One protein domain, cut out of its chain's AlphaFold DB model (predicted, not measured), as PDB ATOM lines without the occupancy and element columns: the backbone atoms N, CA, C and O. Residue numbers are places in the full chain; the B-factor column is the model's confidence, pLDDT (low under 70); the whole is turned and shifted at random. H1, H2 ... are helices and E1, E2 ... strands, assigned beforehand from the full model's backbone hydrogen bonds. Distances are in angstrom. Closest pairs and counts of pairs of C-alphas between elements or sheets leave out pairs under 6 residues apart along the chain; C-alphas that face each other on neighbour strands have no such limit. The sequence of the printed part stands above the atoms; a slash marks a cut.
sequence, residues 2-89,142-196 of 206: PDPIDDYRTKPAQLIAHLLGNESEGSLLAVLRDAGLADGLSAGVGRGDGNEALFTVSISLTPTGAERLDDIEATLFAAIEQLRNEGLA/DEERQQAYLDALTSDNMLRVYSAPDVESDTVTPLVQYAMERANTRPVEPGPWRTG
ATOM      1  N   PRO A   2     147.887 101.670 144.924       91.75
ATOM      2  CA  PRO A   2     149.160 100.980 145.139       91.75
ATOM      3  C   PRO A   2     149.994 100.959 143.850       91.75
ATOM      4  O   PRO A   2     149.427 100.901 142.756       91.75
ATOM      5  N   ASP A   3     151.317 101.067 143.967       94.00
ATOM      6  CA  ASP A   3     152.220 101.068 142.813       94.00
ATOM      7  C   ASP A   3     152.233  99.681 142.130       94.00
ATOM      8  O   ASP A   3     152.591  98.693 142.775       94.00
ATOM      9  N   PRO A   4     151.871  99.570 140.834       94.00
ATOM     10  CA  PRO A   4     151.809  98.291 140.130       94.00
ATOM     11  C   PRO A   4     153.171  97.783 139.644       94.00
ATOM     12  O   PRO A   4     153.214  96.843 138.848       94.00
ATOM     13  N   ILE A   5     154.280  98.402 140.066       90.44
ATOM     14  CA  ILE A   5     155.638  98.038 139.638       90.44
ATOM     15  C   ILE A   5     155.949  96.545 139.823       90.44
ATOM     16  O   ILE A   5     156.569  95.942 138.944       90.44
ATOM     17  N   ASP A   6     155.455  95.934 140.902       91.31
ATOM     18  CA  ASP A   6     155.685  94.520 141.211       91.31
ATOM     19  C   ASP A   6     154.707  93.571 140.493       91.31
ATOM     20  O   ASP A   6     154.994  92.383 140.335       91.31
ATOM     21  N   ASP A   7     153.595  94.087 139.963       94.88
ATOM     22  CA  ASP A   7     152.569  93.299 139.268       94.88
ATOM     23  C   ASP A   7     152.855  93.171 137.755       94.88
ATOM     24  O   ASP A   7     151.962  92.940 136.937       94.88
ATOM     25  N   TYR A   8     154.118  93.316 137.336       94.62
ATOM     26  CA  TYR A   8     154.503  93.355 135.916       94.62
ATOM     27  C   TYR A   8     154.181  92.079 135.128       94.62
ATOM     28  O   TYR A   8     154.126  92.133 133.900       94.62
ATOM     29  N   ARG A   9     154.014  90.941 135.817       96.75
ATOM     30  CA  ARG A   9     153.696  89.641 135.207       96.75
ATOM     31  C   ARG A   9     152.228  89.520 134.824       96.75
ATOM     32  O   ARG A   9     151.917  88.828 133.862       96.75
ATOM     33  N   THR A  10     151.343  90.172 135.572       96.25
ATOM     34  CA  THR A  10     149.890  90.084 135.389       96.25
ATOM     35  C   THR A  10     149.325  91.378 134.800       96.25
ATOM     36  O   THR A  10     148.284  91.349 134.162       96.25
ATOM     37  N   LYS A  11     150.024  92.515 134.921       96.00
ATOM     38  CA  LYS A  11     149.677  93.815 134.309       96.00
ATOM     39  C   LYS A  11     148.247  94.341 134.587       96.00
ATOM     40  O   LYS A  11     147.666  94.981 133.704       96.00
ATOM     41  N   PRO A  12     147.673  94.188 135.798       95.75
ATOM     42  CA  PRO A  12     146.270  94.528 136.051       95.75
ATOM     43  C   PRO A  12     145.955  96.011 135.813       95.75
ATOM     44  O   PRO A  12     144.974  96.340 135.149       95.75
ATOM     45  N   ALA A  13     146.829  96.922 136.252       95.94
ATOM     46  CA  ALA A  13     146.640  98.356 136.026       95.94
ATOM     47  C   ALA A  13     146.711  98.752 134.536       95.94
ATOM     48  O   ALA A  13     146.019  99.671 134.100       95.94
ATOM     49  N   GLN A  14     147.532  98.055 133.744       95.06
ATOM     50  CA  GLN A  14     147.654  98.307 132.303       95.06
ATOM     51  C   GLN A  14     146.421  97.803 131.551       95.06
ATOM     52  O   GLN A  14     145.966  98.478 130.632       95.06
ATOM     53  N   LEU A  15     145.839  96.678 131.977       95.81
ATOM     54  CA  LEU A  15     144.569  96.200 131.435       95.81
ATOM     55  C   LEU A  15     143.429  97.189 131.725       95.81
ATOM     56  O   LEU A  15     142.695  97.554 130.812       95.81
ATOM     57  N   ILE A  16     143.319  97.692 132.960       96.75
ATOM     58  CA  ILE A  16     142.319  98.717 133.318       96.75
ATOM     59  C   ILE A  16     142.511  99.983 132.469       96.75
ATOM     60  O   ILE A  16     141.545 100.523 131.932       96.75
ATOM     61  N   ALA A  17     143.756 100.433 132.295       96.56
ATOM     62  CA  ALA A  17     144.082 101.564 131.431       96.56
ATOM     63  C   ALA A  17     143.685 101.324 129.968       96.56
ATOM     64  O   ALA A  17     143.096 102.207 129.352       96.56
ATOM     65  N   HIS A  18     143.946 100.135 129.426       94.62
ATOM     66  CA  HIS A  18     143.522  99.777 128.076       94.62
ATOM     67  C   HIS A  18     141.995  99.826 127.931       94.62
ATOM     68  O   HIS A  18     141.480 100.392 126.971       94.62
ATOM     69  N   LEU A  19     141.259  99.297 128.909       94.44
ATOM     70  CA  LEU A  19     139.798  99.256 128.868       94.44
ATOM     71  C   LEU A  19     139.153 100.634 129.023       94.44
ATOM     72  O   LEU A  19     138.187 100.929 128.329       94.44
ATOM     73  N   LEU A  20     139.687 101.501 129.881       95.94
ATOM     74  CA  LEU A  20     139.209 102.883 129.976       95.94
ATOM     75  C   LEU A  20     139.632 103.722 128.764       95.94
ATOM     76  O   LEU A  20     138.910 104.633 128.371       95.94
ATOM     77  N   GLY A  21     140.794 103.412 128.187       94.56
ATOM     78  CA  GLY A  21     141.413 104.120 127.071       94.56
ATOM     79  C   GLY A  21     140.986 103.671 125.675       94.56
ATOM     80  O   GLY A  21     141.476 104.241 124.704       94.56
ATOM     81  N   ASN A  22     140.139 102.648 125.541       92.31
ATOM     82  CA  ASN A  22     139.778 102.129 124.225       92.31
ATOM     83  C   ASN A  22     138.788 103.047 123.482       92.31
ATOM     84  O   ASN A  22     138.013 103.813 124.065       92.31
ATOM     85  N   GLU A  23     138.795 102.930 122.158       91.81
ATOM     86  CA  GLU A  23     137.975 103.745 121.256       91.81
ATOM     87  C   GLU A  23     136.893 102.921 120.538       91.81
ATOM     88  O   GLU A  23     136.394 103.328 119.489       91.81
ATOM     89  N   SER A  24     136.553 101.736 121.056       90.06
ATOM     90  CA  SER A  24     135.532 100.890 120.437       90.06
ATOM     91  C   SER A  24     134.126 101.461 120.633       90.06
ATOM     92  O   SER A  24     133.879 102.309 121.490       90.06
ATOM     93  N   GLU A  25     133.165 100.953 119.862       90.38
ATOM     94  CA  GLU A  25     131.754 101.268 120.080       90.38
ATOM     95  C   GLU A  25     131.345 100.953 121.531       90.38
ATOM     96  O   GLU A  25     131.738  99.932 122.098       90.38
ATOM     97  N   GLY A  26     130.601 101.871 122.151       88.44
ATOM     98  CA  GLY A  26     130.185 101.757 123.551       88.44
ATOM     99  C   GLY A  26     131.277 102.052 124.589       88.44
ATOM    100  O   GLY A  26     130.994 101.934 125.780       88.44
ATOM    101  N   SER A  27     132.489 102.450 124.183       94.56
ATOM    102  CA  SER A  27     133.532 102.877 125.120       94.56
ATOM    103  C   SER A  27     133.216 104.212 125.793       94.56
ATOM    104  O   SER A  27     132.377 104.985 125.325       94.56
ATOM    105  N   LEU A  28     133.946 104.523 126.869       96.69
ATOM    106  CA  LEU A  28     133.870 105.823 127.538       96.69
ATOM    107  C   LEU A  28     134.077 106.978 126.547       96.69
ATOM    108  O   LEU A  28     133.286 107.920 126.518       96.69
ATOM    109  N   LEU A  29     135.108 106.896 125.700       97.38
ATOM    110  CA  LEU A  29     135.363 107.932 124.705       97.38
ATOM    111  C   LEU A  29     134.245 108.002 123.658       97.38
ATOM    112  O   LEU A  29     133.854 109.106 123.288       97.38
ATOM    113  N   ALA A  30     133.712 106.866 123.200       97.00
ATOM    114  CA  ALA A  30     132.605 106.851 122.245       97.00
ATOM    115  C   ALA A  30     131.364 107.565 122.809       97.00
ATOM    116  O   ALA A  30     130.818 108.453 122.159       97.00
ATOM    117  N   VAL A  31     130.988 107.270 124.058       96.94
ATOM    118  CA  VAL A  31     129.856 107.920 124.744       96.94
ATOM    119  C   VAL A  31     130.076 109.431 124.882       96.94
ATOM    120  O   VAL A  31     129.168 110.221 124.612       96.94
ATOM    121  N   LEU A  32     131.282 109.856 125.269       97.31
ATOM    122  CA  LEU A  32     131.610 111.277 125.400       97.31
ATOM    123  C   LEU A  32     131.644 112.001 124.044       97.31
ATOM    124  O   LEU A  32     131.207 113.153 123.962       97.31
ATOM    125  N   ARG A  33     132.128 111.345 122.981       97.25
ATOM    126  CA  ARG A  33     132.121 111.875 121.606       97.25
ATOM    127  C   ARG A  33     130.698 112.038 121.080       97.25
ATOM    128  O   ARG A  33     130.376 113.103 120.559       97.25
ATOM    129  N   ASP A  34     129.840 111.037 121.267       96.75
ATOM    130  CA  ASP A  34     128.438 111.068 120.825       96.75
ATOM    131  C   ASP A  34     127.636 112.170 121.529       96.75
ATOM    132  O   ASP A  34     126.764 112.804 120.932       96.75
ATOM    133  N   ALA A  35     127.963 112.451 122.793       96.50
ATOM    134  CA  ALA A  35     127.406 113.572 123.545       96.50
ATOM    135  C   ALA A  35     128.011 114.941 123.158       96.50
ATOM    136  O   ALA A  35     127.560 115.972 123.663       96.50
ATOM    137  N   GLY A  36     129.025 114.966 122.288       97.75
ATOM    138  CA  GLY A  36     129.735 116.173 121.870       97.75
ATOM    139  C   GLY A  36     130.617 116.784 122.959       97.75
ATOM    140  O   GLY A  36     130.893 117.980 122.893       97.75
ATOM    141  N   LEU A  37     131.037 116.007 123.963       97.94
ATOM    142  CA  LEU A  37     131.760 116.488 125.150       97.94
ATOM    143  C   LEU A  37     133.286 116.326 125.048       97.94
ATOM    144  O   LEU A  37     134.021 117.139 125.603       97.94
ATOM    145  N   ALA A  38     133.776 115.307 124.341       97.88
ATOM    146  CA  ALA A  38     135.211 115.037 124.225       97.88
ATOM    147  C   ALA A  38     135.611 114.580 122.817       97.88
ATOM    148  O   ALA A  38     134.791 114.035 122.080       97.88
ATOM    149  N   ASP A  39     136.880 114.770 122.460       96.50
ATOM    150  CA  ASP A  39     137.460 114.363 121.173       96.50
ATOM    151  C   ASP A  39     138.737 113.511 121.299       96.50
ATOM    152  O   ASP A  39     139.288 113.073 120.284       96.50
ATOM    153  N   GLY A  40     139.164 113.207 122.523       97.00
ATOM    154  CA  GLY A  40     140.293 112.331 122.811       97.00
ATOM    155  C   GLY A  40     140.277 111.855 124.260       97.00
ATOM    156  O   GLY A  40     139.783 112.552 125.146       97.00
ATOM    157  N   LEU A  41     140.811 110.658 124.502       97.75
ATOM    158  CA  LEU A  41     140.991 110.114 125.843       97.75
ATOM    159  C   LEU A  41     142.250 109.253 125.886       97.75
ATOM    160  O   LEU A  41     142.558 108.527 124.948       97.75
ATOM    161  N   SER A  42     142.982 109.329 126.991       96.94
ATOM    162  CA  SER A  42     144.044 108.378 127.312       96.94
ATOM    163  C   SER A  42     143.967 108.005 128.783       96.94
ATOM    164  O   SER A  42     143.608 108.835 129.619       96.94
ATOM    165  N   ALA A  43     144.310 106.763 129.100       97.31
ATOM    166  CA  ALA A  43     144.392 106.280 130.466       97.31
ATOM    167  C   ALA A  43     145.714 105.538 130.670       97.31
ATOM    168  O   ALA A  43     146.238 104.911 129.747       97.31
ATOM    169  N   GLY A  44     146.275 105.621 131.872       96.06
ATOM    170  CA  GLY A  44     147.536 104.960 132.171       96.06
ATOM    171  C   GLY A  44     148.030 105.215 133.581       96.06
ATOM    172  O   GLY A  44     147.578 106.122 134.276       96.06
ATOM    173  N   VAL A  45     149.008 104.414 133.987       94.00
ATOM    174  CA  VAL A  45     149.721 104.617 135.247       94.00
ATOM    175  C   VAL A  45     150.886 105.568 134.991       94.00
ATOM    176  O   VAL A  45     151.725 105.334 134.119       94.00
ATOM    177  N   GLY A  46     150.904 106.667 135.735       84.94
ATOM    178  CA  GLY A  46     151.976 107.645 135.755       84.94
ATOM    179  C   GLY A  46     153.133 107.225 136.661       84.94
ATOM    180  O   GLY A  46     153.404 106.050 136.891       84.94
ATOM    181  N   ARG A  47     153.859 108.219 137.173       79.81
ATOM    182  CA  ARG A  47     154.994 107.986 138.070       79.81
ATOM    183  C   ARG A  47     154.501 107.433 139.412       79.81
ATOM    184  O   ARG A  47     153.640 108.052 140.035       79.81
ATOM    185  N   GLY A  48     155.091 106.324 139.844       88.44
ATOM    186  CA  GLY A  48     155.000 105.821 141.210       88.44
ATOM    187  C   GLY A  48     156.275 106.070 142.015       88.44
ATOM    188  O   GLY A  48     157.303 106.485 141.458       88.44
ATOM    189  N   ASP A  49     156.186 105.864 143.323       90.50
ATOM    190  CA  ASP A  49     157.294 105.981 144.277       90.50
ATOM    191  C   ASP A  49     157.748 104.633 144.869       90.50
ATOM    192  O   ASP A  49     158.598 104.604 145.761       90.50
ATOM    193  N   GLY A  50     157.217 103.521 144.350       88.00
ATOM    194  CA  GLY A  50     157.426 102.169 144.860       88.00
ATOM    195  C   GLY A  50     156.386 101.724 145.892       88.00
ATOM    196  O   GLY A  50     156.338 100.539 146.202       88.00
ATOM    197  N   ASN A  51     155.547 102.629 146.407       90.25
ATOM    198  CA  ASN A  51     154.420 102.298 147.286       90.25
ATOM    199  C   ASN A  51     153.090 102.722 146.659       90.25
ATOM    200  O   ASN A  51     152.136 101.944 146.631       90.25
ATOM    201  N   GLU A  52     153.032 103.944 146.134       92.12
ATOM    202  CA  GLU A  52     151.858 104.511 145.485       92.12
ATOM    203  C   GLU A  52     152.182 104.994 144.072       92.12
ATOM    204  O   GLU A  52     153.282 105.458 143.772       92.12
ATOM    205  N   ALA A  53     151.179 104.925 143.201       94.06
ATOM    206  CA  ALA A  53     151.230 105.477 141.859       94.06
ATOM    207  C   ALA A  53     149.961 106.265 141.520       94.06
ATOM    208  O   ALA A  53     148.862 106.011 142.038       94.06
ATOM    209  N   LEU A  54     150.129 107.221 140.603       95.06
ATOM    210  CA  LEU A  54     149.025 107.947 139.986       95.06
ATOM    211  C   LEU A  54     148.467 107.143 138.816       95.06
ATOM    212  O   LEU A  54     149.201 106.813 137.888       95.06
ATOM    213  N   PHE A  55     147.165 106.887 138.833       96.94
ATOM    214  CA  PHE A  55     146.428 106.497 137.639       96.94
ATOM    215  C   PHE A  55     145.825 107.754 137.029       96.94
ATOM    216  O   PHE A  55     145.086 108.476 137.695       96.94
ATOM    217  N   THR A  56     146.154 108.027 135.775       96.62
ATOM    218  CA  THR A  56     145.740 109.245 135.088       96.62
ATOM    219  C   THR A  56     144.781 108.889 133.970       96.62
ATOM    220  O   THR A  56     145.110 108.066 133.118       96.62
ATOM    221  N   VAL A  57     143.636 109.567 133.940       97.38
ATOM    222  CA  VAL A  57     142.741 109.622 132.782       97.38
ATOM    223  C   VAL A  57     142.771 111.055 132.260       97.38
ATOM    224  O   VAL A  57     142.379 111.980 132.965       97.38
ATOM    225  N   SER A  58     143.273 111.244 131.043       97.31
ATOM    226  CA  SER A  58     143.308 112.546 130.374       97.31
ATOM    227  C   SER A  58     142.236 112.577 129.297       97.31
ATOM    228  O   SER A  58     142.235 111.708 128.427       97.31
ATOM    229  N   ILE A  59     141.359 113.578 129.337       97.94
ATOM    230  CA  ILE A  59     140.250 113.746 128.390       97.94
ATOM    231  C   ILE A  59     140.425 115.083 127.670       97.94
ATOM    232  O   ILE A  59     140.538 116.127 128.313       97.94
ATOM    233  N   SER A  60     140.455 115.048 126.341       97.69
ATOM    234  CA  SER A  60     140.470 116.236 125.487       97.69
ATOM    235  C   SER A  60     139.036 116.719 125.282       97.69
ATOM    236  O   SER A  60     138.174 115.963 124.834       97.69
ATOM    237  N   LEU A  61     138.769 117.955 125.700       97.62
ATOM    238  CA  LEU A  61     137.423 118.512 125.804       97.62
ATOM    239  C   LEU A  61     137.053 119.317 124.563       97.62
ATOM    240  O   LEU A  61     137.854 120.101 124.052       97.62
ATOM    241  N   THR A  62     135.798 119.204 124.137       97.62
ATOM    242  CA  THR A  62     135.205 120.174 123.209       97.62
ATOM    243  C   THR A  62     134.825 121.458 123.966       97.62
ATOM    244  O   THR A  62     134.752 121.443 125.200       97.62
ATOM    245  N   PRO A  63     134.485 122.563 123.271       95.75
ATOM    246  CA  PRO A  63     133.930 123.745 123.934       95.75
ATOM    247  C   PRO A  63     132.687 123.431 124.781       95.75
ATOM    248  O   PRO A  63     132.560 123.911 125.899       95.75
ATOM    249  N   THR A  64     131.800 122.557 124.295       96.56
ATOM    250  CA  THR A  64     130.626 122.105 125.061       96.56
ATOM    251  C   THR A  64     131.015 121.229 126.254       96.56
ATOM    252  O   THR A  64     130.389 121.313 127.307       96.56
ATOM    253  N   GLY A  65     132.056 120.405 126.121       96.94
ATOM    254  CA  GLY A  65     132.599 119.608 127.220       96.94
ATOM    255  C   GLY A  65     133.164 120.452 128.356       96.94
ATOM    256  O   GLY A  65     132.933 120.139 129.521       96.94
ATOM    257  N   ALA A  66     133.841 121.554 128.024       94.88
ATOM    258  CA  ALA A  66     134.385 122.496 128.999       94.88
ATOM    259  C   ALA A  66     133.303 123.129 129.897       94.88
ATOM    260  O   ALA A  66     133.558 123.416 131.063       94.88
ATOM    261  N   GLU A  67     132.077 123.283 129.390       95.06
ATOM    262  CA  GLU A  67     130.930 123.794 130.152       95.06
ATOM    263  C   GLU A  67     130.216 122.709 130.982       95.06
ATOM    264  O   GLU A  67     129.388 123.022 131.836       95.06
ATOM    265  N   ARG A  68     130.514 121.425 130.738       95.44
ATOM    266  CA  ARG A  68     129.779 120.266 131.276       95.44
ATOM    267  C   ARG A  68     130.698 119.237 131.931       95.44
ATOM    268  O   ARG A  68     130.516 118.030 131.794       95.44
ATOM    269  N   LEU A  69     131.696 119.719 132.664       93.38
ATOM    270  CA  LEU A  69     132.724 118.871 133.264       93.38
ATOM    271  C   LEU A  69     132.160 117.826 134.242       93.38
ATOM    272  O   LEU A  69     132.667 116.709 134.290       93.38
ATOM    273  N   ASP A  70     131.098 118.159 134.976       93.44
ATOM    274  CA  ASP A  70     130.481 117.235 135.935       93.44
ATOM    275  C   ASP A  70     129.785 116.057 135.228       93.44
ATOM    276  O   ASP A  70     129.796 114.940 135.738       93.44
ATOM    277  N   ASP A  71     129.261 116.263 134.013       94.75
ATOM    278  CA  ASP A  71     128.702 115.175 133.202       94.75
ATOM    279  C   ASP A  71     129.802 114.229 132.702       94.75
ATOM    280  O   ASP A  71     129.606 113.014 132.630       94.75
ATOM    281  N   ILE A  72     130.977 114.773 132.373       96.25
ATOM    282  CA  ILE A  72     132.147 113.987 131.959       96.25
ATOM    283  C   ILE A  72     132.657 113.155 133.132       96.25
ATOM    284  O   ILE A  72     132.888 111.956 132.978       96.25
ATOM    285  N   GLU A  73     132.783 113.774 134.306       95.56
ATOM    286  CA  GLU A  73     133.185 113.107 135.544       95.56
ATOM    287  C   GLU A  73     132.205 111.986 135.920       95.56
ATOM    288  O   GLU A  73     132.622 110.847 136.132       95.56
ATOM    289  N   ALA A  74     130.898 112.261 135.892       95.19
ATOM    290  CA  ALA A  74     129.866 111.260 136.153       95.19
ATOM    291  C   ALA A  74     129.908 110.093 135.152       95.19
ATOM    292  O   ALA A  74     129.689 108.943 135.537       95.19
ATOM    293  N   THR A  75     130.208 110.367 133.876       96.12
ATOM    294  CA  THR A  75     130.331 109.336 132.829       96.12
ATOM    295  C   THR A  75     131.587 108.483 133.022       96.12
ATOM    296  O   THR A  75     131.524 107.261 132.883       96.12
ATOM    297  N   LEU A  76     132.717 109.098 133.389       97.19
ATOM    298  CA  LEU A  76     133.954 108.389 133.727       97.19
ATOM    299  C   LEU A  76     133.733 107.436 134.904       97.19
ATOM    300  O   LEU A  76     134.066 106.255 134.806       97.19
ATOM    301  N   PHE A  77     133.141 107.918 135.998       96.50
ATOM    302  CA  PHE A  77     132.889 107.064 137.157       96.50
ATOM    303  C   PHE A  77     131.847 105.987 136.869       96.50
ATOM    304  O   PHE A  77     132.024 104.864 137.322       96.50
ATOM    305  N   ALA A  78     130.842 106.253 136.034       95.62
ATOM    306  CA  ALA A  78     129.931 105.208 135.569       95.62
ATOM    307  C   ALA A  78     130.660 104.084 134.800       95.62
ATOM    308  O   ALA A  78     130.341 102.912 134.995       95.62
ATOM    309  N   ALA A  79     131.668 104.417 133.981       95.69
ATOM    310  CA  ALA A  79     132.502 103.420 133.302       95.69
ATOM    311  C   ALA A  79     133.332 102.597 134.299       95.69
ATOM    312  O   ALA A  79     133.417 101.374 134.192       95.69
ATOM    313  N   ILE A  80     133.927 103.263 135.295       96.38
ATOM    314  CA  ILE A  80     134.716 102.605 136.343       96.38
ATOM    315  C   ILE A  80     133.830 101.678 137.187       96.38
ATOM    316  O   ILE A  80     134.218 100.538 137.432       96.38
ATOM    317  N   GLU A  81     132.629 102.118 137.581       95.38
ATOM    318  CA  GLU A  81     131.657 101.277 138.289       95.38
ATOM    319  C   GLU A  81     131.252 100.063 137.459       95.38
ATOM    320  O   GLU A  81     131.100  98.968 137.998       95.38
ATOM    321  N   GLN A  82     131.071 100.227 136.148       93.38
ATOM    322  CA  GLN A  82     130.757  99.096 135.286       93.38
ATOM    323  C   GLN A  82     131.883  98.055 135.324       93.38
ATOM    324  O   GLN A  82     131.614  96.880 135.570       93.38
ATOM    325  N   LEU A  83     133.137  98.486 135.151       93.81
ATOM    326  CA  LEU A  83     134.300  97.598 135.235       93.81
ATOM    327  C   LEU A  83     134.417  96.935 136.613       93.81
ATOM    328  O   LEU A  83     134.735  95.751 136.693       93.81
ATOM    329  N   ARG A  84     134.126  97.676 137.687       94.12
ATOM    330  CA  ARG A  84     134.153  97.163 139.061       94.12
ATOM    331  C   ARG A  84     133.091  96.094 139.310       94.12
ATOM    332  O   ARG A  84     133.372  95.106 139.975       94.12
ATOM    333  N   ASN A  85     131.879  96.286 138.796       91.06
ATOM    334  CA  ASN A  85     130.755  95.385 139.054       91.06
ATOM    335  C   ASN A  85     130.754  94.147 138.152       91.06
ATOM    336  O   ASN A  85     130.369  93.065 138.591       91.06
ATOM    337  N   GLU A  86     131.137  94.302 136.885       86.44
ATOM    338  CA  GLU A  86     131.177  93.192 135.924       86.44
ATOM    339  C   GLU A  86     132.467  92.368 136.038       86.44
ATOM    340  O   GLU A  86     132.508  91.231 135.564       86.44
ATOM    341  N   GLY A  87     133.507  92.936 136.655       81.00
ATOM    342  CA  GLY A  87     134.856  92.395 136.617       81.00
ATOM    343  C   GLY A  87     135.467  92.468 135.214       81.00
ATOM    344  O   GLY A  87     134.858  92.904 134.229       81.00
ATOM    345  N   LEU A  88     136.716  92.025 135.106       85.94
ATOM    346  CA  LEU A  88     137.411  91.953 133.826       85.94
ATOM    347  C   LEU A  88     137.301  90.531 133.285       85.94
ATOM    348  O   LEU A  88     138.009  89.639 133.725       85.94
ATOM    349  N   ALA A  89     136.399  90.324 132.325       85.69
ATOM    350  CA  ALA A  89     136.238  89.024 131.682       85.69
ATOM    351  C   ALA A  89     137.567  88.502 131.099       85.69
ATOM    352  O   ALA A  89     138.236  89.237 130.370       85.69
ATOM    353  N   ASP A 142     144.888  88.490 137.308       94.75
ATOM    354  CA  ASP A 142     144.983  88.616 138.760       94.75
ATOM    355  C   ASP A 142     143.785  89.444 139.224       94.75
ATOM    356  O   ASP A 142     143.855  90.670 139.325       94.75
ATOM    357  N   GLU A 143     142.646  88.773 139.391       93.25
ATOM    358  CA  GLU A 143     141.366  89.413 139.715       93.25
ATOM    359  C   GLU A 143     141.433  90.199 141.030       93.25
ATOM    360  O   GLU A 143     140.858  91.281 141.132       93.25
ATOM    361  N   GLU A 144     142.184  89.704 142.019       94.00
ATOM    362  CA  GLU A 144     142.355  90.379 143.307       94.00
ATOM    363  C   GLU A 144     143.061  91.727 143.122       94.00
ATOM    364  O   GLU A 144     142.588  92.757 143.611       94.00
ATOM    365  N   ARG A 145     144.158  91.757 142.354       95.00
ATOM    366  CA  ARG A 145     144.854  93.010 142.031       95.00
ATOM    367  C   ARG A 145     144.031  93.933 141.142       95.00
ATOM    368  O   ARG A 145     144.064  95.146 141.342       95.00
ATOM    369  N   GLN A 146     143.290  93.389 140.176       95.25
ATOM    370  CA  GLN A 146     142.382  94.178 139.336       95.25
ATOM    371  C   GLN A 146     141.331  94.886 140.194       95.25
ATOM    372  O   GLN A 146     141.152  96.099 140.065       95.25
ATOM    373  N   GLN A 147     140.697  94.151 141.109       94.88
ATOM    374  CA  GLN A 147     139.702  94.695 142.022       94.88
ATOM    375  C   GLN A 147     140.316  95.749 142.947       94.88
ATOM    376  O   GLN A 147     139.788  96.852 143.040       94.88
ATOM    377  N   ALA A 148     141.477  95.466 143.548       94.69
ATOM    378  CA  ALA A 148     142.170  96.415 144.422       94.69
ATOM    379  C   ALA A 148     142.488  97.748 143.721       94.69
ATOM    380  O   ALA A 148     142.447  98.812 144.341       94.69
ATOM    381  N   TYR A 149     142.789  97.714 142.420       96.06
ATOM    382  CA  TYR A 149     142.977  98.928 141.631       96.06
ATOM    383  C   TYR A 149     141.667  99.634 141.307       96.06
ATOM    384  O   TYR A 149     141.596 100.843 141.507       96.06
ATOM    385  N   LEU A 150     140.624  98.917 140.888       95.88
ATOM    386  CA  LEU A 150     139.301  99.504 140.633       95.88
ATOM    387  C   LEU A 150     138.675 100.127 141.892       95.88
ATOM    388  O   LEU A 150     138.002 101.156 141.795       95.88
ATOM    389  N   ASP A 151     138.929  99.553 143.067       95.19
ATOM    390  CA  ASP A 151     138.490 100.075 144.367       95.19
ATOM    391  C   ASP A 151     139.229 101.361 144.763       95.19
ATOM    392  O   ASP A 151     138.697 102.184 145.504       95.19
ATOM    393  N   ALA A 152     140.445 101.571 144.249       95.19
ATOM    394  CA  ALA A 152     141.190 102.809 144.454       95.19
ATOM    395  C   ALA A 152     140.761 103.937 143.495       95.19
ATOM    396  O   ALA A 152     141.105 105.093 143.741       95.19
ATOM    397  N   LEU A 153     140.043 103.626 142.408       95.56
ATOM    398  CA  LEU A 153     139.560 104.598 141.422       95.56
ATOM    399  C   LEU A 153     138.180 105.140 141.824       95.56
ATOM    400  O   LEU A 153     137.155 104.771 141.256       95.56
ATOM    401  N   THR A 154     138.150 106.022 142.821       94.38
ATOM    402  CA  THR A 154     136.918 106.643 143.334       94.38
ATOM    403  C   THR A 154     136.979 108.163 143.237       94.38
ATOM    404  O   THR A 154     138.062 108.750 143.196       94.38
ATOM    405  N   SER A 155     135.815 108.818 143.230       92.00
ATOM    406  CA  SER A 155     135.717 110.284 143.238       92.00
ATOM    407  C   SER A 155     136.361 110.901 144.480       92.00
ATOM    408  O   SER A 155     136.948 111.976 144.403       92.00
ATOM    409  N   ASP A 156     136.303 110.195 145.613       91.25
ATOM    410  CA  ASP A 156     136.939 110.599 146.872       91.25
ATOM    411  C   ASP A 156     138.470 110.508 146.823       91.25
ATOM    412  O   ASP A 156     139.159 111.171 147.597       91.25
ATOM    413  N   ASN A 157     139.009 109.698 145.910       92.06
ATOM    414  CA  ASN A 157     140.438 109.466 145.735       92.06
ATOM    415  C   ASN A 157     140.962 110.058 144.414       92.06
ATOM    416  O   ASN A 157     141.874 109.512 143.789       92.06
ATOM    417  N   MET A 158     140.371 111.170 143.965       92.12
ATOM    418  CA  MET A 158     140.705 111.819 142.699       92.12
ATOM    419  C   MET A 158     141.289 113.221 142.901       92.12
ATOM    420  O   MET A 158     140.794 114.029 143.684       92.12
ATOM    421  N   LEU A 159     142.300 113.547 142.091       91.25
ATOM    422  CA  LEU A 159     142.719 114.921 141.827       91.25
ATOM    423  C   LEU A 159     142.275 115.316 140.417       91.25
ATOM    424  O   LEU A 159     142.803 114.801 139.431       91.25
ATOM    425  N   ARG A 160     141.339 116.260 140.315       91.56
ATOM    426  CA  ARG A 160     140.893 116.808 139.031       91.56
ATOM    427  C   ARG A 160     141.728 118.026 138.648       91.56
ATOM    428  O   ARG A 160     141.866 118.966 139.429       91.56
ATOM    429  N   VAL A 161     142.253 118.021 137.424       91.25
ATOM    430  CA  VAL A 161     142.976 119.151 136.828       91.25
ATOM    431  C   VAL A 161     142.269 119.546 135.538       91.25
ATOM    432  O   VAL A 161     142.148 118.737 134.624       91.25
ATOM    433  N   TYR A 162     141.808 120.792 135.472       91.19
ATOM    434  CA  TYR A 162     141.273 121.404 134.260       91.19
ATOM    435  C   TYR A 162     142.279 122.428 133.736       91.19
ATOM    436  O   TYR A 162     142.841 123.200 134.513       91.19
ATOM    437  N   SER A 163     142.526 122.420 132.429       89.62
ATOM    438  CA  SER A 163     143.447 123.348 131.779       89.62
ATOM    439  C   SER A 163     142.811 123.876 130.504       89.62
ATOM    440  O   SER A 163     142.414 123.093 129.642       89.62
ATOM    441  N   ALA A 164     142.726 125.199 130.398       87.75
ATOM    442  CA  ALA A 164     142.261 125.894 129.208       87.75
ATOM    443  C   ALA A 164     142.962 127.264 129.081       87.75
ATOM    444  O   ALA A 164     143.454 127.786 130.086       87.75
ATOM    445  N   PRO A 165     143.062 127.842 127.867       83.94
ATOM    446  CA  PRO A 165     143.778 129.103 127.634       83.94
ATOM    447  C   PRO A 165     143.172 130.324 128.339       83.94
ATOM    448  O   PRO A 165     143.859 131.321 128.526       83.94
ATOM    449  N   ASP A 166     141.892 130.254 128.681       80.38
ATOM    450  CA  ASP A 166     141.056 131.306 129.257       80.38
ATOM    451  C   ASP A 166     140.954 131.237 130.791       80.38
ATOM    452  O   ASP A 166     140.175 131.970 131.400       80.38
ATOM    453  N   VAL A 167     141.746 130.371 131.434       78.56
ATOM    454  CA  VAL A 167     141.823 130.298 132.898       78.56
ATOM    455  C   VAL A 167     142.627 131.484 133.431       78.56
ATOM    456  O   VAL A 167     143.858 131.470 133.458       78.56
ATOM    457  N   GLU A 168     141.911 132.504 133.891       75.44
ATOM    458  CA  GLU A 168     142.470 133.650 134.607       75.44
ATOM    459  C   GLU A 168     142.580 133.337 136.106       75.44
ATOM    460  O   GLU A 168     141.636 132.836 136.717       75.44
ATOM    461  N   SER A 169     143.726 133.633 136.725       77.31
ATOM    462  CA  SER A 169     143.896 133.472 138.173       77.31
ATOM    463  C   SER A 169     144.917 134.446 138.755       77.31
ATOM    464  O   SER A 169     145.973 134.676 138.170       77.31
ATOM    465  N   ASP A 170     144.637 134.940 139.965       78.06
ATOM    466  CA  ASP A 170     145.570 135.746 140.766       78.06
ATOM    467  C   ASP A 170     146.722 134.913 141.358       78.06
ATOM    468  O   ASP A 170     147.699 135.457 141.880       78.06
ATOM    469  N   THR A 171     146.611 133.581 141.317       79.88
ATOM    470  CA  THR A 171     147.641 132.666 141.811       79.88
ATOM    471  C   THR A 171     148.385 132.044 140.644       79.88
ATOM    472  O   THR A 171     147.788 131.489 139.727       79.88
ATOM    473  N   VAL A 172     149.716 132.087 140.704       83.25
ATOM    474  CA  VAL A 172     150.586 131.466 139.705       83.25
ATOM    475  C   VAL A 172     151.492 130.416 140.334       83.25
ATOM    476  O   VAL A 172     151.892 130.510 141.496       83.25
ATOM    477  N   THR A 173     151.850 129.405 139.550       80.06
ATOM    478  CA  THR A 173     152.835 128.399 139.959       80.06
ATOM    479  C   THR A 173     154.210 129.052 140.204       80.06
ATOM    480  O   THR A 173     154.676 129.823 139.362       80.06
ATOM    481  N   PRO A 174     154.927 128.722 141.299       81.56
ATOM    482  CA  PRO A 174     156.167 129.423 141.665       81.56
ATOM    483  C   PRO A 174     157.299 129.332 140.633       81.56
ATOM    484  O   PRO A 174     158.140 130.223 140.560       81.56
ATOM    485  N   LEU A 175     157.351 128.237 139.870       81.38
ATOM    486  CA  LEU A 175     158.480 127.929 138.986       81.38
ATOM    487  C   LEU A 175     158.241 128.330 137.531       81.38
ATOM    488  O   LEU A 175     159.177 128.742 136.853       81.38
ATOM    489  N   VAL A 176     157.010 128.179 137.044       84.81
ATOM    490  CA  VAL A 176     156.676 128.320 135.616       84.81
ATOM    491  C   VAL A 176     155.587 129.361 135.354       84.81
ATOM    492  O   VAL A 176     155.225 129.571 134.205       84.81
ATOM    493  N   GLN A 177     155.111 130.047 136.400       81.44
ATOM    494  CA  GLN A 177     154.195 131.195 136.335       81.44
ATOM    495  C   GLN A 177     152.866 130.939 135.600       81.44
ATOM    496  O   GLN A 177     152.198 131.876 135.178       81.44
ATOM    497  N   TYR A 178     152.445 129.679 135.485       81.44
ATOM    498  CA  TYR A 178     151.100 129.336 135.023       81.44
ATOM    499  C   TYR A 178     150.056 129.755 136.052       81.44
ATOM    500  O   TYR A 178     150.201 129.395 137.226       81.44
ATOM    501  N   ALA A 179     149.020 130.460 135.594       81.44
ATOM    502  CA  ALA A 179     147.819 130.757 136.364       81.44
ATOM    503  C   ALA A 179     147.159 129.454 136.838       81.44
ATOM    504  O   ALA A 179     147.044 128.489 136.080       81.44
ATOM    505  N   MET A 180     146.774 129.403 138.111       81.12
ATOM    506  CA  MET A 180     146.124 128.243 138.708       81.12
ATOM    507  C   MET A 180     145.152 128.661 139.804       81.12
ATOM    508  O   MET A 180     145.502 129.415 140.701       81.12
ATOM    509  N   GLU A 181     143.965 128.074 139.806       80.12
ATOM    510  CA  GLU A 181     143.017 128.205 140.907       80.12
ATOM    511  C   GLU A 181     142.800 126.841 141.566       80.12
ATOM    512  O   GLU A 181     142.773 125.804 140.901       80.12
ATOM    513  N   ARG A 182     142.670 126.828 142.895       77.81
ATOM    514  CA  ARG A 182     142.264 125.630 143.635       77.81
ATOM    515  C   ARG A 182     140.776 125.722 143.930       77.81
ATOM    516  O   ARG A 182     140.368 126.529 144.758       77.81
ATOM    517  N   ALA A 183     140.000 124.848 143.308       74.69
ATOM    518  CA  ALA A 183     138.604 124.641 143.655       74.69
ATOM    519  C   ALA A 183     138.466 123.408 144.557       74.69
ATOM    520  O   ALA A 183     139.126 122.392 144.339       74.69
ATOM    521  N   ASN A 184     137.587 123.490 145.556       72.19
ATOM    522  CA  ASN A 184     137.135 122.295 146.261       72.19
ATOM    523  C   ASN A 184     136.093 121.601 145.389       72.19
ATOM    524  O   ASN A 184     135.021 122.159 145.146       72.19
ATOM    525  N   THR A 185     136.393 120.389 144.940       67.88
ATOM    526  CA  THR A 185     135.405 119.521 144.305       67.88
ATOM    527  C   THR A 185     134.624 118.773 145.382       67.88
ATOM    528  O   THR A 185     135.123 118.515 146.480       67.88
ATOM    529  N   ARG A 186     133.357 118.470 145.096       71.12
ATOM    530  CA  ARG A 186     132.590 117.499 145.881       71.12
ATOM    531  C   ARG A 186     132.656 116.155 145.161       71.12
ATOM    532  O   ARG A 186     132.740 116.172 143.936       71.12
ATOM    533  N   PRO A 187     132.588 115.034 145.889       74.31
ATOM    534  CA  PRO A 187     132.449 113.726 145.266       74.31
ATOM    535  C   PRO A 187     131.244 113.733 144.322       74.31
ATOM    536  O   PRO A 187     130.167 114.209 144.699       74.31
ATOM    537  N   VAL A 188     131.446 113.265 143.094       78.00
ATOM    538  CA  VAL A 188     130.390 113.138 142.089       78.00
ATOM    539  C   VAL A 188     129.851 111.714 142.135       78.00
ATOM    540  O   VAL A 188     130.608 110.749 142.063       78.00
ATOM    541  N   GLU A 189     128.533 111.593 142.255       77.12
ATOM    542  CA  GLU A 189     127.851 110.305 142.138       77.12
ATOM    543  C   GLU A 189     127.966 109.783 140.695       77.12
ATOM    544  O   GLU A 189     127.762 110.562 139.753       77.12
ATOM    545  N   PRO A 190     128.243 108.483 140.488       75.56
ATOM    546  CA  PRO A 190     128.266 107.894 139.157       75.56
ATOM    547  C   PRO A 190     126.953 108.157 138.406       75.56
ATOM    548  O   PRO A 190     125.854 107.965 138.935       75.56
ATOM    549  N   GLY A 191     127.059 108.582 137.146       71.44
ATOM    550  CA  GLY A 191     125.894 108.733 136.278       71.44
ATOM    551  C   GLY A 191     125.291 107.376 135.878       71.44
ATOM    552  O   GLY A 191     125.926 106.333 136.033       71.44
ATOM    553  N   PRO A 192     124.072 107.343 135.313       71.62
ATOM    554  CA  PRO A 192     123.543 106.112 134.739       71.62
ATOM    555  C   PRO A 192     124.407 105.684 133.548       71.62
ATOM    556  O   PRO A 192     124.521 106.425 132.567       71.62
ATOM    557  N   TRP A 193     124.973 104.475 133.602       74.94
ATOM    558  CA  TRP A 193     125.708 103.929 132.466       74.94
ATOM    559  C   TRP A 193     124.768 103.704 131.279       74.94
ATOM    560  O   TRP A 193     123.728 103.049 131.396       74.94
ATOM    561  N   ARG A 194     125.125 104.263 130.121       61.53
ATOM    562  CA  ARG A 194     124.385 104.095 128.869       61.53
ATOM    563  C   ARG A 194     125.259 103.313 127.907       61.53
ATOM    564  O   ARG A 194     126.147 103.879 127.283       61.53
ATOM    565  N   THR A 195     124.994 102.020 127.773       53.97
ATOM    566  CA  THR A 195     125.614 101.234 126.711       53.97
ATOM    567  C   THR A 195     125.117 101.735 125.355       53.97
ATOM    568  O   THR A 195     123.917 101.713 125.065       53.97
ATOM    569  N   GLY A 196     126.045 102.165 124.495       42.78
ATOM    570  CA  GLY A 196     125.847 102.019 123.056       42.78
ATOM    571  C   GLY A 196     125.637 100.530 122.794       42.78
ATOM    572  O   GLY A 196     126.390  99.696 123.293       42.78
TER     573      GLY A 196
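This is residues 2 to 89 and 142 to 196 of the 206 residues of the protein "Pitrilysin" of Halomonas sulfidaeris (UniProt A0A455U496). A long two-stranded hairpin, E1 and E2, runs through the domain, with H2 packed on E1 and H3 packed near the start of E1. The longest helix, H5, touches H3 and H6, while residues 153 to 196 make a long stretch with no named element that loops away from the helices and folds back. The printed part has 143 residues, with six named helices and two named strands in the order H1, H2, H3, E1, E2, H4, H5, H6; the sheet, E1 - E2, is antiparallel and the class is mixed, helices and strands. The whole is compact, with a radius of gyration of the C-alphas of 16.1 A, and spans 47 by 38 by 24 A.

E1, residues 38 to 48, begins at C-alpha 38 (135.211, 115.037, 124.225) and measures 27.7 A; E2, residues 53 to 61, measures 24.9 A. Before them come H1, residues 4 to 7, beginning at C-alpha 4 (151.809, 98.291, 140.130), H2, residues 12 to 21, 14.0 A, and H3, residues 28 to 34, 10.1 A. After them come H4, residues 63 to 66, and H5, residues 69 to 86, 25.9 A. H6, residues 143 to 152, measures 14.2 A and ends at C-alpha 152 (141.190, 102.809, 144.454).

E1 and E2 form a hairpin, antiparallel at 165 degrees, with N 46 and O 54 at 2.7 A and N 58 and O 42 at 2.8 A, within hydrogen-bond range. The closest C-alphas of H2 and E1 are those of Ala 17 and Ala 43, 4.8 A; those of H3 and E1 are Leu 32 and Ala 38, 5.3 A. H2 and H3 touch only at the corner, and only just, with 3 pairs of C-alphas within 8 A, the closest Leu 20 and Leu 28 at 6.6 A. H5 touches H3 with residues 72 to 79 alone, closest C-alphas Leu 28 and Ala 79 at 6.4 A, at a steep tilt of 45 degrees, opposite ways. H5 touches H6 with residues 80 to 84 alone, closest C-alphas Arg 84 and Leu 150 at 5.9 A, at a shallow tilt of 23 degrees, opposite ways. H6 touches H2, closest C-alphas Pro 12 and Gln 146 at 5.1 A, at a steep tilt of 59 degrees, the same way. The helix packing is mostly crossed, but only just, with 1 of 3 pairs at a shallow tilt. H1 is close to but not clearly touching H2, with the C-alphas of Pro 4 and Ala 13 at 6.6 A, and H4 likewise to H5, with Gly 65 and Ile 72 at 7.4 A. In H2, H3, H5 and H6 every O i to N i+4 pair is within hydrogen-bond range; H1 and H4 are too short for such a pair, and each has 1 O i to N i+3 pair, within range.

The two C-alphas farthest apart are those of Ala 89 and Asp 170, 48.5 A. Residues 90 to 141 are not printed, and C-alphas 89 and 142 are 11.3 A apart across this cut, between H5 and H6. Of the links printed whole, none is long. Mean pLDDT of the printed part is 89.9; residues 185 and 194 to 196 are under 70.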